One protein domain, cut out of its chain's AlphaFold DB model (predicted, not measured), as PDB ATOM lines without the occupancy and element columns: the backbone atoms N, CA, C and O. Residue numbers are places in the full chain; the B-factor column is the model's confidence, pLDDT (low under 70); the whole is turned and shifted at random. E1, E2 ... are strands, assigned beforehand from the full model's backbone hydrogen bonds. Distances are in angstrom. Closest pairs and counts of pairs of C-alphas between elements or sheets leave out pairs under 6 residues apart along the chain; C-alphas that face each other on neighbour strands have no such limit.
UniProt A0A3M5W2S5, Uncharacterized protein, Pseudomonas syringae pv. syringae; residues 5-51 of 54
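What this domain is: This is residues 5 to 51 of the 54 residues of an uncharacterized protein of Pseudomonas syringae pv. syringae (UniProt A0A3M5W2S5). Two small antiparallel pieces make this model: a three-stranded sheet of E1, E3 and E2, and a two-stranded hairpin of E4 and E5 set off from it, partly over one of its faces. The link between E1 and E2 loops out on that same side, and its residues 12 to 13 pair with residues 40 to 41 of E4, tying the hairpin to the rest. The printed part has 47 residues with five named strands, in chain order E1 E2 E3 E4 E5, and no named helix; the sheet order is E1 - E3 - E2, and the class is all strand. The whole is compact, with a radius of gyration of the C-alphas of 10.2 A and spans of 28 by 24 by 15 A.

Where its parts are: E1, residues 5 to 9, begins at C-alpha 5 at (136.491, 155.212, 164.255) and is 13.0 A from first to last C-alpha. E2, residues 19 to 22, is 10.3 A long. E3, residues 28 to 33, is 16.3 A long and begins at C-alpha 28 at (145.072, 162.821, 171.378). E4, residues 37 to 42, is 15.4 A long. E5, residues 45 to 50, is 16.4 A long and ends at C-alpha 50 at (129.688, 152.126, 174.345).

How they stand to each other: In the three-stranded sheet E3 is the inner strand, and E1 and E2 are the edge strands. E1 and E3 are antiparallel at 157 degrees between their directions; N 7 and O 30, 3.0 A apart, and N 28 and O 9, 2.8 A apart, are within hydrogen-bond range. E2 and E3 form a hairpin, antiparallel at 168 degrees, with N 29 and O 21 within hydrogen-bond range at 2.8 A. The C-alphas of His 28 and Ser 22 face each other at 4.5 A. E4 and E5 form the other hairpin, antiparallel at 149 degrees, with N 40 and O 47 at 2.8 A and N 45 and O 42 at 2.9 A, both within hydrogen-bond range. Residues 12 to 13, in the link from E1 to E2, pair antiparallel with residues 40 to 41 of E4. E3 and E4 are apart, and so are E1 and E4.

The domain as a whole: The two C-alphas farthest apart are those of Ala 24 and Pro 36, at 29.0 A, and the first and last printed C-alphas, of Leu 5 and Val 51, are 9.6 A apart. The printed part has no cut. The links from E2 to E3, E3 to E4 and E4 to E5 are tight, and the link from E1 to E2, 9 residues, is short. The mean pLDDT of the printed part is 94.8, and no printed residue is under 70.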
ATOM      1  N   LEU A   5     136.935 154.475 163.072       93.31
ATOM      2  CA  LEU A   5     136.491 155.212 164.255       93.31
ATOM      3  C   LEU A   5     137.580 156.196 164.697       93.31
ATOM      4  O   LEU A   5     138.708 155.803 164.997       93.31
ATOM      5  N   TYR A   6     137.228 157.480 164.786       95.19
ATOM      6  CA  TYR A   6     138.120 158.534 165.271       95.19
ATOM      7  C   TYR A   6     137.661 159.065 166.627       95.19
ATOM      8  O   TYR A   6     136.542 159.559 166.763       95.19
ATOM      9  N   ILE A   7     138.546 159.026 167.625       95.31
ATOM     10  CA  ILE A   7     138.255 159.504 168.984       95.31
ATOM     11  C   ILE A   7     139.240 160.602 169.361       95.31
ATOM     12  O   ILE A   7     140.447 160.372 169.402       95.31
ATOM     13  N   ARG A   8     138.723 161.792 169.692       96.56
ATOM     14  CA  ARG A   8     139.517 162.912 170.212       96.56
ATOM     15  C   ARG A   8     139.290 163.079 171.711       96.56
ATOM     16  O   ARG A   8     138.198 163.453 172.128       96.56
ATOM     17  N   THR A   9     140.316 162.835 172.519       95.06
ATOM     18  CA  THR A   9     140.216 162.904 173.985       95.06
ATOM     19  C   THR A   9     141.571 163.184 174.638       95.06
ATOM     20  O   THR A   9     142.611 163.033 174.008       95.06
ATOM     21  N   ARG A  10     141.564 163.586 175.912       94.75
ATOM     22  CA  ARG A  10     142.763 163.626 176.770       94.75
ATOM     23  C   ARG A  10     142.980 162.332 177.560       94.75
ATOM     24  O   ARG A  10     143.988 162.204 178.240       94.75
ATOM     25  N   ALA A  11     142.013 161.417 177.535       94.50
ATOM     26  CA  ALA A  11     142.157 160.107 178.157       94.50
ATOM     27  C   ALA A  11     142.964 159.169 177.247       94.50
ATOM     28  O   ALA A  11     142.813 159.207 176.024       94.50
ATOM     29  N   ASP A  12     143.768 158.296 177.847       95.25
ATOM     30  CA  ASP A  12     144.465 157.245 177.107       95.25
ATOM     31  C   ASP A  12     143.510 156.103 176.758       95.25
ATOM     32  O   ASP A  12     142.664 155.719 177.573       95.25
ATOM     33  N   ILE A  13     143.679 155.525 175.569       95.69
ATOM     34  CA  ILE A  13     142.986 154.305 175.142       95.69
ATOM     35  C   ILE A  13     143.800 153.080 175.576       95.69
ATOM     36  O   ILE A  13     145.029 153.084 175.519       95.69
ATOM     37  N   ARG A  14     143.110 152.033 176.042       95.31
ATOM     38  CA  ARG A  14     143.705 150.741 176.434       95.31
ATOM     39  C   ARG A  14     143.557 149.646 175.379       95.31
ATOM     40  O   ARG A  14     144.199 148.607 175.512       95.31
ATOM     41  N   ASP A  15     142.730 149.877 174.369       93.88
ATOM     42  CA  ASP A  15     142.506 148.946 173.269       93.88
ATOM     43  C   ASP A  15     143.534 149.126 172.144       93.88
ATOM     44  O   ASP A  15     144.333 150.067 172.134       93.88
ATOM     45  N   GLU A  16     143.495 148.215 171.174       92.62
ATOM     46  CA  GLU A  16     144.277 148.323 169.947       92.62
ATOM     47  C   GLU A  16     143.834 149.540 169.119       92.62
ATOM     48  O   GLU A  16     142.644 149.797 168.926       92.62
ATOM     49  N   PHE A  17     144.811 150.291 168.617       94.56
ATOM     50  CA  PHE A  17     144.608 151.437 167.739       94.56
ATOM     51  C   PHE A  17     145.590 151.369 166.568       94.56
ATOM     52  O   PHE A  17     146.700 150.854 166.694       94.56
ATOM     53  N   GLU A  18     145.198 151.929 165.428       95.94
ATOM     54  CA  GLU A  18     146.030 151.944 164.222       95.94
ATOM     55  C   GLU A  18     147.043 153.091 164.236       95.94
ATOM     56  O   GLU A  18     148.180 152.946 163.792       95.94
ATOM     57  N   SER A  19     146.626 154.269 164.707       96.75
ATOM     58  CA  SER A  19     147.490 155.451 164.783       96.75
ATOM     59  C   SER A  19     146.986 156.478 165.797       96.75
ATOM     60  O   SER A  19     145.828 156.450 166.218       96.75
ATOM     61  N   THR A  20     147.873 157.395 166.192       97.12
ATOM     62  CA  THR A  20     147.567 158.493 167.113       97.12
ATOM     63  C   THR A  20     148.261 159.783 166.680       97.12
ATOM     64  O   THR A  20     149.409 159.765 166.230       97.12
ATOM     65  N   LEU A  21     147.566 160.912 166.818       97.56
ATOM     66  CA  LEU A  21     148.120 162.259 166.686       97.56
ATOM     67  C   LEU A  21     147.947 162.994 168.009       97.56
ATOM     68  O   LEU A  21     146.869 162.974 168.593       97.56
ATOM     69  N   SER A  22     148.994 163.675 168.465       96.62
ATOM     70  CA  SER A  22     148.984 164.388 169.744       96.62
ATOM     71  C   SER A  22     149.101 165.891 169.528       96.62
ATOM     72  O   SER A  22     149.892 166.353 168.707       96.62
ATOM     73  N   SER A  23     148.313 166.651 170.278       95.31
ATOM     74  CA  SER A  23     148.354 168.109 170.334       95.31
ATOM     75  C   SER A  23     149.119 168.578 171.576       95.31
ATOM     76  O   SER A  23     149.207 167.868 172.578       95.31
ATOM     77  N   ALA A  24     149.652 169.802 171.535       96.50
ATOM     78  CA  ALA A  24     150.396 170.402 172.648       96.50
ATOM     79  C   ALA A  24     149.542 170.607 173.918       96.50
ATOM     80  O   ALA A  24     150.084 170.748 175.010       96.50
ATOM     81  N   ASP A  25     148.214 170.604 173.787       94.50
ATOM     82  CA  ASP A  25     147.259 170.730 174.895       94.50
ATOM     83  C   ASP A  25     146.923 169.391 175.586       94.50
ATOM     84  O   ASP A  25     145.961 169.319 176.358       94.50
ATOM     85  N   GLY A  26     147.684 168.332 175.284       93.50
ATOM     86  CA  GLY A  26     147.502 166.989 175.838       93.50
ATOM     87  C   GLY A  26     146.323 166.222 175.239       93.50
ATOM     88  O   GLY A  26     145.934 165.188 175.772       93.50
ATOM     89  N   THR A  27     145.713 166.726 174.165       95.94
ATOM     90  CA  THR A  27     144.655 166.000 173.460       95.94
ATOM     91  C   THR A  27     145.255 165.057 172.423       95.94
ATOM     92  O   THR A  27     146.117 165.457 171.638       95.94
ATOM     93  N   HIS A  28     144.733 163.838 172.363       96.50
ATOM     94  CA  HIS A  28     145.072 162.821 171.378       96.50
ATOM     95  C   HIS A  28     143.893 162.587 170.427       96.50
ATOM     96  O   HIS A  28     142.733 162.621 170.844       96.50
ATOM     97  N   LEU A  29     144.188 162.366 169.147       97.75
ATOM     98  CA  LEU A  29     143.262 161.848 168.146       97.75
ATOM     99  C   LEU A  29     143.693 160.426 167.795       97.75
ATOM    100  O   LEU A  29     144.744 160.237 167.186       97.75
ATOM    101  N   TRP A  30     142.873 159.455 168.170       96.88
ATOM    102  CA  TRP A  30     143.111 158.033 167.949       96.88
ATOM    103  C   TRP A  30     142.319 157.554 166.738       96.88
ATOM    104  O   TRP A  30     141.138 157.887 166.614       96.88
ATOM    105  N   LYS A  31     142.958 156.759 165.877       96.88
ATOM    106  CA  LYS A  31     142.304 156.010 164.801       96.88
ATOM    107  C   LYS A  31     142.174 154.550 165.227       96.88
ATOM    108  O   LYS A  31     143.191 153.918 165.514       96.88
ATOM    109  N   LEU A  32     140.953 154.030 165.252       95.06
ATOM    110  CA  LEU A  32     140.648 152.653 165.633       95.06
ATOM    111  C   LEU A  32     139.877 151.940 164.517       95.06
ATOM    112  O   LEU A  32     139.116 152.595 163.791       95.06
ATOM    113  N   PRO A  33     139.976 150.601 164.441       93.19
ATOM    114  CA  PRO A  33     138.962 149.804 163.766       93.19
ATOM    115  C   PRO A  33     137.583 150.091 164.374       93.19
ATOM    116  O   PRO A  33     137.465 150.330 165.579       93.19
ATOM    117  N   VAL A  34     136.523 150.048 163.566       91.75
ATOM    118  CA  VAL A  34     135.158 150.218 164.085       91.75
ATOM    119  C   VAL A  34     134.834 149.133 165.110       91.75
ATOM    120  O   VAL A  34     134.892 147.938 164.827       91.75
ATOM    121  N   THR A  35     134.469 149.579 166.311       90.38
ATOM    122  CA  THR A  35     134.142 148.736 167.461       90.38
ATOM    123  C   THR A  35     132.974 149.345 168.245       90.38
ATOM    124  O   THR A  35     132.897 150.570 168.371       90.38
ATOM    125  N   PRO A  36     132.066 148.523 168.802       92.00
ATOM    126  CA  PRO A  36     131.000 149.003 169.679       92.00
ATOM    127  C   PRO A  36     131.478 149.356 171.100       92.00
ATOM    128  O   PRO A  36     130.715 149.956 171.857       92.00
ATOM    129  N   TYR A  37     132.714 149.006 171.476       93.38
ATOM    130  CA  TYR A  37     133.266 149.237 172.817       93.38
ATOM    131  C   TYR A  37     134.676 149.814 172.746       93.38
ATOM    132  O   TYR A  37     135.500 149.320 171.975       93.38
ATOM    133  N   VAL A  38     134.946 150.820 173.582       96.00
ATOM    134  CA  VAL A  38     136.276 151.427 173.731       96.00
ATOM    135  C   VAL A  38     136.633 151.582 175.206       96.00
ATOM    136  O   VAL A  38     135.869 152.157 175.985       96.00
ATOM    137  N   SER A  39     137.806 151.098 175.592       97.12
ATOM    138  CA  SER A  39     138.339 151.142 176.951       97.12
ATOM    139  C   SER A  39     139.292 152.321 177.133       97.12
ATOM    140  O   SER A  39     140.324 152.411 176.469       97.12
ATOM    141  N   PHE A  40     139.004 153.184 178.105       96.75
ATOM    142  CA  PHE A  40     139.863 154.301 178.494       96.75
ATOM    143  C   PHE A  40     140.544 154.059 179.839       96.75
ATOM    144  O   PHE A  40     139.992 153.407 180.727       96.75
ATOM    145  N   SER A  41     141.723 154.651 180.017       95.19
ATOM    146  CA  SER A  41     142.348 154.855 181.321       95.19
ATOM    147  C   SER A  41     141.874 156.186 181.905       95.19
ATOM    148  O   SER A  41     142.249 157.255 181.425       95.19
ATOM    149  N   VAL A  42     141.062 156.138 182.959       92.19
ATOM    150  CA  VAL A  42     140.583 157.321 183.687       92.19
ATOM    151  C   VAL A  42     141.022 157.195 185.139       92.19
ATOM    152  O   VAL A  42     140.602 156.280 185.845       92.19
ATOM    153  N   MET A  43     141.910 158.090 185.585       91.69
ATOM    154  CA  MET A  43     142.502 158.052 186.935       91.69
ATOM    155  C   MET A  43     143.130 156.686 187.288       91.69
ATOM    156  O   MET A  43     143.056 156.231 188.424       91.69
ATOM    157  N   GLY A  44     143.722 156.003 186.302       91.81
ATOM    158  CA  GLY A  44     144.313 154.669 186.463       91.81
ATOM    159  C   GLY A  44     143.323 153.504 186.330       91.81
ATOM    160  O   GLY A  44     143.748 152.367 186.112       91.81
ATOM    161  N   HIS A  45     142.015 153.762 186.356       94.19
ATOM    162  CA  HIS A  45     140.971 152.747 186.213       94.19
ATOM    163  C   HIS A  45     140.545 152.561 184.754       94.19
ATOM    164  O   HIS A  45     140.645 153.484 183.950       94.19
ATOM    165  N   THR A  46     140.082 151.356 184.408       96.56
ATOM    166  CA  THR A  46     139.497 151.096 183.084       96.56
ATOM    167  C   THR A  46     138.045 151.556 183.089       96.56
ATOM    168  O   THR A  46     137.266 151.086 183.916       96.56
ATOM    169  N   ALA A  47     137.679 152.433 182.157       95.94
ATOM    170  CA  ALA A  47     136.302 152.855 181.923       95.94
ATOM    171  C   ALA A  47     135.895 152.517 180.485       95.94
ATOM    172  O   ALA A  47     136.587 152.907 179.546       95.94
ATOM    173  N   ALA A  48     134.787 151.797 180.315       94.81
ATOM    174  CA  ALA A  48     134.261 151.439 179.001       94.81
ATOM    175  C   ALA A  48     133.309 152.522 178.469       94.81
ATOM    176  O   ALA A  48     132.449 153.017 179.199       94.81
ATOM    177  N   LEU A  49     133.441 152.844 177.185       94.19
ATOM    178  CA  LEU A  49     132.512 153.655 176.406       94.19
ATOM    179  C   LEU A  49     131.819 152.761 175.378       94.19
ATOM    180  O   LEU A  49     132.487 152.106 174.579       94.19
ATOM    181  N   ASN A  50     130.488 152.780 175.376       94.44
ATOM    182  CA  ASN A  50     129.688 152.126 174.345       94.44
ATOM    183  C   ASN A  50     129.477 153.105 173.190       94.44
ATOM    184  O   ASN A  50     128.968 154.208 173.400       94.44
ATOM    185  N   VAL A  51     129.856 152.697 171.983       90.12
ATOM    186  CA  VAL A  51     129.658 153.468 170.755       90.12
ATOM    187  C   VAL A  51     128.432 152.910 170.042       90.12
ATOM    188  O   VAL A  51     128.423 151.755 169.619       90.12
TER     189      VAL A  51